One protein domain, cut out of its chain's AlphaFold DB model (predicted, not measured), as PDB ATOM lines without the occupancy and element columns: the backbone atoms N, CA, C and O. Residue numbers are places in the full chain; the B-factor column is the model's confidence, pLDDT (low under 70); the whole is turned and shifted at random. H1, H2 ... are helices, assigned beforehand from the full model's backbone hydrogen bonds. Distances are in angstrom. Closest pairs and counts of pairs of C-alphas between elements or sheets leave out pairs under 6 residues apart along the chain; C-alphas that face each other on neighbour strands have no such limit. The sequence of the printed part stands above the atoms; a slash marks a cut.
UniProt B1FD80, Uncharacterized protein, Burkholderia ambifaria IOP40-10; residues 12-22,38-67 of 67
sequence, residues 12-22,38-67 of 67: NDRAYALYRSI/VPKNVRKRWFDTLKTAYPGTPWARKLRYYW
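AT A GLANCE: This is residues 12 to 22 and 38 to 67 of the 67 residues of an uncharacterized protein of Burkholderia ambifaria IOP40-10 (UniProt B1FD80). Two helices, H1 and the longer H2, lie side by side and run opposite ways, and a short third helix, H3, packs on them at the end where H1 begins and H2 ends, so that the three centres make a triangle. From H3 a tail with no named element, residues 63 to 67, runs back toward the end where H2 begins. The printed part has 41 residues with three named helices, in the order H1, H2, H3 along the chain, and no named strand; the class is all helix. The whole is compact, with a radius of gyration of the C-alphas of 9.0 A, and its outline is elongated, with spans of 26 by 16 by 15 A.

HOW THE PARTS SIT: H1, residues 12 to 22, touches H2, residues 40 to 53, with 9 pairs of C-alphas within 8 A. The closest C-alphas of the two are those of Ala 15 and Leu 50, 5.9 A apart. Their lines stand at a shallow tilt of 21 degrees, and they run opposite ways, with 10.6 A from centre to centre. H1 also touches H3, residues 58 to 62, where the closest C-alphas are those of Tyr 16 and Trp 59, 6.0 A apart. H2 and H3 only just touch, with 3 pairs of C-alphas within 8 A, and they touch only at the corner by their link. H2 touches H3 with residues 50 to 51 alone, and the closest C-alphas of the two are those of Lys 51 and Ala 60, 5.5 A apart. In H1, H2 and H3 every backbone O i to N i+4 pair is within hydrogen-bond range.

IN THESE COORDINATES: H1 begins at Asn 12, with its C-alpha at (155.783, 118.680, 108.929), and ends at Ile 22, 15.3 A from first to last C-alpha. H2 runs from Lys 40, with its C-alpha at (155.667, 95.190, 105.775), to Ala 53; its 14 residues measure 19.6 A from first to last C-alpha. H3 runs from Pro 58 to Lys 62, 6.0 A from first to last C-alpha, and C-alpha 62 is at (156.748, 112.754, 97.546).

THE WHOLE: The two C-alphas farthest apart are those of Pro 39 and Gly 56, at 26.8 A. Residues 23 to 37 are cut out and not printed, and C-alphas 22 and 38 are 9.5 A apart across the cut. The link from H1 to H2 is the link across this cut. The link from H2 to H3, with 4 residues between them, is tight. Trp 67 is the chain's last residue, and its C-alpha is 22.1 A from that of Asn 12, the first printed residue. The mean pLDDT of the printed part is 86.9, and no printed residue is under 70.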
ATOM      1  N   ASN A  12     154.802 118.876 109.995       84.12
ATOM      2  CA  ASN A  12     155.783 118.680 108.929       84.12
ATOM      3  C   ASN A  12     156.967 117.810 109.364       84.12
ATOM      4  O   ASN A  12     157.386 116.951 108.589       84.12
ATOM      5  N   ASP A  13     157.482 117.994 110.580       85.12
ATOM      6  CA  ASP A  13     158.596 117.199 111.112       85.12
ATOM      7  C   ASP A  13     158.174 115.751 111.367       85.12
ATOM      8  O   ASP A  13     158.902 114.816 111.032       85.12
ATOM      9  N   ARG A  14     156.949 115.540 111.864       83.94
ATOM     10  CA  ARG A  14     156.368 114.197 112.010       83.94
ATOM     11  C   ARG A  14     156.183 113.508 110.660       83.94
ATOM     12  O   ARG A  14     156.538 112.340 110.503       83.94
ATOM     13  N   ALA A  15     155.667 114.235 109.667       89.12
ATOM     14  CA  ALA A  15     155.541 113.731 108.304       89.12
ATOM     15  C   ALA A  15     156.910 113.399 107.686       89.12
ATOM     16  O   ALA A  15     157.059 112.366 107.028       89.12
ATOM     17  N   TYR A  16     157.925 114.230 107.937       87.44
ATOM     18  CA  TYR A  16     159.298 113.973 107.508       87.44
ATOM     19  C   TYR A  16     159.886 112.728 108.179       87.44
ATOM     20  O   TYR A  16     160.496 111.904 107.498       87.44
ATOM     21  N   ALA A  17     159.659 112.545 109.481       86.06
ATOM     22  CA  ALA A  17     160.105 111.366 110.215       86.06
ATOM     23  C   ALA A  17     159.486 110.083 109.642       86.06
ATOM     24  O   ALA A  17     160.222 109.155 109.318       86.06
ATOM     25  N   LEU A  18     158.165 110.053 109.411       87.00
ATOM     26  CA  LEU A  18     157.487 108.921 108.761       87.00
ATOM     27  C   LEU A  18     158.044 108.650 107.357       87.00
ATOM     28  O   LEU A  18     158.341 107.506 107.016       87.00
ATOM     29  N   TYR A  19     158.226 109.702 106.554       88.19
ATOM     30  CA  TYR A  19     158.821 109.603 105.223       88.19
ATOM     31  C   TYR A  19     160.227 108.996 105.271       88.19
ATOM     32  O   TYR A  19     160.529 108.087 104.500       88.19
ATOM     33  N   ARG A  20     161.081 109.470 106.183       86.06
ATOM     34  CA  ARG A  20     162.441 108.956 106.382       86.06
ATOM     35  C   ARG A  20     162.423 107.509 106.855       86.06
ATOM     36  O   ARG A  20     163.172 106.711 106.304       86.06
ATOM     37  N   SER A  21     161.556 107.159 107.805       84.19
ATOM     38  CA  SER A  21     161.420 105.789 108.308       84.19
ATOM     39  C   SER A  21     161.011 104.824 107.208       84.19
ATOM     40  O   SER A  21     161.637 103.784 107.078       84.19
ATOM     41  N   ILE A  22     160.028 105.175 106.372       84.56
ATOM     42  CA  ILE A  22     159.651 104.336 105.227       84.56
ATOM     43  C   ILE A  22     160.825 104.247 104.253       84.56
ATOM     44  O   ILE A  22     161.191 103.143 103.862       84.56
ATOM     45  N   VAL A  38     161.826  95.876 109.591       78.06
ATOM     46  CA  VAL A  38     160.482  96.229 110.019       78.06
ATOM     47  C   VAL A  38     159.505  95.486 109.114       78.06
ATOM     48  O   VAL A  38     159.605  95.582 107.884       78.06
ATOM     49  N   PRO A  39     158.545  94.735 109.671       82.69
ATOM     50  CA  PRO A  39     157.622  93.969 108.853       82.69
ATOM     51  C   PRO A  39     156.760  94.898 107.985       82.69
ATOM     52  O   PRO A  39     156.468  96.046 108.336       82.69
ATOM     53  N   LYS A  40     156.368  94.405 106.806       82.25
ATOM     54  CA  LYS A  40     155.667  95.190 105.775       82.25
ATOM     55  C   LYS A  40     154.371  95.836 106.284       82.25
ATOM     56  O   LYS A  40     154.010  96.926 105.849       82.25
ATOM     57  N   ASN A  41     153.692  95.205 107.241       85.94
ATOM     58  CA  ASN A  41     152.496  95.751 107.890       85.94
ATOM     59  C   ASN A  41     152.771  97.064 108.649       85.94
ATOM     60  O   ASN A  41     151.959  97.986 108.593       85.94
ATOM     61  N   VAL A  42     153.916  97.178 109.326       86.62
ATOM     62  CA  VAL A  42     154.314  98.393 110.048       86.62
ATOM     63  C   VAL A  42     154.662  99.499 109.053       86.62
ATOM     64  O   VAL A  42     154.192 100.627 109.208       86.62
ATOM     65  N   ARG A  43     155.380  99.165 107.974       86.25
ATOM     66  CA  ARG A  43     155.688 100.104 106.880       86.25
ATOM     67  C   ARG A  43     154.420 100.628 106.204       86.25
ATOM     68  O   ARG A  43     154.281 101.837 106.016       86.25
ATOM     69  N   LYS A  44     153.448  99.744 105.941       88.75
ATOM     70  CA  LYS A  44     152.118 100.122 105.445       88.75
ATOM     71  C   LYS A  44     151.416 101.081 106.406       88.75
ATOM     72  O   LYS A  44     150.909 102.109 105.973       88.75
ATOM     73  N   ARG A  45     151.423 100.791 107.712       90.56
ATOM     74  CA  ARG A  45     150.794 101.662 108.715       90.56
ATOM     75  C   ARG A  45     151.406 103.062 108.720       90.56
ATOM     76  O   ARG A  45     150.666 104.039 108.812       90.56
ATOM     77  N   TRP A  46     152.726 103.184 108.593       89.62
ATOM     78  CA  TRP A  46     153.387 104.487 108.470       89.62
ATOM     79  C   TRP A  46     152.981 105.226 107.198       89.62
ATOM     80  O   TRP A  46     152.703 106.423 107.261       89.62
ATOM     81  N   PHE A  47     152.907 104.523 106.066       91.19
ATOM     82  CA  PHE A  47     152.466 105.098 104.795       91.19
ATOM     83  C   PHE A  47     151.030 105.625 104.891       91.19
ATOM     84  O   PHE A  47     150.775 106.783 104.562       91.19
ATOM     85  N   ASP A  48     150.117 104.808 105.414       92.50
ATOM     86  CA  ASP A  48     148.719 105.189 105.608       92.50
ATOM     87  C   ASP A  48     148.610 106.386 106.562       92.50
ATOM     88  O   ASP A  48     147.895 107.344 106.274       92.50
ATOM     89  N   THR A  49     149.377 106.388 107.657       90.62
ATOM     90  CA  THR A  49     149.417 107.510 108.611       90.62
ATOM     91  C   THR A  49     149.914 108.790 107.939       90.62
ATOM     92  O   THR A  49     149.310 109.844 108.105       90.62
ATOM     93  N   LEU A  50     150.971 108.712 107.125       90.44
ATOM     94  CA  LEU A  50     151.497 109.862 106.389       90.44
ATOM     95  C   LEU A  50     150.455 110.444 105.422       90.44
ATOM     96  O   LEU A  50     150.296 111.660 105.340       90.44
ATOM     97  N   LYS A  51     149.733 109.582 104.701       90.44
ATOM     98  CA  LYS A  51     148.718 109.996 103.724       90.44
ATOM     99  C   LYS A  51     147.453 110.549 104.376       90.44
ATOM    100  O   LYS A  51     146.876 111.488 103.842       90.44
ATOM    101  N   THR A  52     147.028 109.978 105.501       91.12
ATOM    102  CA  THR A  52     145.774 110.352 106.174       91.12
ATOM    103  C   THR A  52     145.943 111.528 107.127       91.12
ATOM    104  O   THR A  52     145.158 112.469 107.069       91.12
ATOM    105  N   ALA A  53     146.977 111.515 107.972       89.31
ATOM    106  CA  ALA A  53     147.205 112.563 108.964       89.31
ATOM    107  C   ALA A  53     147.928 113.785 108.380       89.31
ATOM    108  O   ALA A  53     147.759 114.896 108.880       89.31
ATOM    109  N   TYR A  54     148.726 113.600 107.320       89.25
ATOM    110  CA  TYR A  54     149.583 114.653 106.763       89.25
ATOM    111  C   TYR A  54     149.448 114.862 105.238       89.25
ATOM    112  O   TYR A  54     150.464 115.115 104.578       89.25
ATOM    113  N   PRO A  55     148.234 114.835 104.643       87.75
ATOM    114  CA  PRO A  55     148.045 114.891 103.186       87.75
ATOM    115  C   PRO A  55     148.584 116.179 102.542       87.75
ATOM    116  O   PRO A  55     149.044 116.160 101.400       87.75
ATOM    117  N   GLY A  56     148.559 117.300 103.271       86.94
ATOM    118  CA  GLY A  56     149.034 118.600 102.784       86.94
ATOM    119  C   GLY A  56     150.559 118.745 102.729       86.94
ATOM    120  O   GLY A  56     151.068 119.678 102.102       86.94
ATOM    121  N   THR A  57     151.301 117.828 103.353       90.31
ATOM    122  CA  THR A  57     152.760 117.936 103.466       90.31
ATOM    123  C   THR A  57     153.459 117.534 102.162       90.31
ATOM    124  O   THR A  57     152.990 116.648 101.436       90.31
ATOM    125  N   PRO A  58     154.617 118.137 101.838       89.19
ATOM    126  CA  PRO A  58     155.396 117.728 100.669       89.19
ATOM    127  C   PRO A  58     155.845 116.263 100.763       89.19
ATOM    128  O   PRO A  58     155.958 115.591  99.741       89.19
ATOM    129  N   TRP A  59     156.031 115.740 101.975       89.69
ATOM    130  CA  TRP A  59     156.440 114.361 102.239       89.69
ATOM    131  C   TRP A  59     155.374 113.345 101.833       89.69
ATOM    132  O   TRP A  59     155.687 112.375 101.140       89.69
ATOM    133  N   ALA A  60     154.108 113.606 102.173       89.44
ATOM    134  CA  ALA A  60     152.989 112.775 101.740       89.44
ATOM    135  C   ALA A  60     152.827 112.774 100.215       89.44
ATOM    136  O   ALA A  60     152.471 111.745  99.639       89.44
ATOM    137  N   ARG A  61     153.126 113.888  99.534       89.12
ATOM    138  CA  ARG A  61     153.121 113.953  98.060       89.12
ATOM    139  C   ARG A  61     154.312 113.228  97.428       89.12
ATOM    140  O   ARG A  61     154.151 112.576  96.398       89.12
ATOM    141  N   LYS A  62     155.493 113.340  98.039       88.94
ATOM    142  CA  LYS A  62     156.748 112.754  97.546       88.94
ATOM    143  C   LYS A  62     156.760 111.231  97.678       88.94
ATOM    144  O   LYS A  62     157.259 110.545  96.791       88.94
ATOM    145  N   LEU A  63     156.166 110.695  98.744       85.88
ATOM    146  CA  LEU A  63     156.053 109.256  98.956       85.88
ATOM    147  C   LEU A  63     154.878 108.671  98.161       85.88
ATOM    148  O   LEU A  63     153.714 108.783  98.552       85.88
ATOM    149  N   ARG A  64     155.177 108.044  97.021       84.88
ATOM    150  CA  ARG A  64     154.164 107.377  96.182       84.88
ATOM    151  C   ARG A  64     154.005 105.898  96.500       84.88
ATOM    152  O   ARG A  64     152.892 105.392  96.446       84.88
ATOM    153  N   TYR A  65     155.099 105.248  96.878       82.94
ATOM    154  CA  TYR A  65     155.154 103.817  97.136       82.94
ATOM    155  C   TYR A  65     155.804 103.552  98.492       82.94
ATOM    156  O   TYR A  65     156.580 104.368  98.990       82.94
ATOM    157  N   TYR A  66     155.460 102.408  99.070       81.81
ATOM    158  CA  TYR A  66     156.155 101.811 100.201       81.81
ATOM    159  C   TYR A  66     156.570 100.393  99.794       81.81
ATOM    160  O   TYR A  66     155.939  99.776  98.932       81.81
ATOM    161  N   TRP A  67     157.641  99.903 100.397       76.25
ATOM    162  CA  TRP A  67     158.261  98.599 100.160       76.25
ATOM    163  C   TRP A  67     158.089  97.738 101.395       76.25
ATOM    164  O   TRP A  67     158.184  98.307 102.506       76.25
TER     165      TRP A  67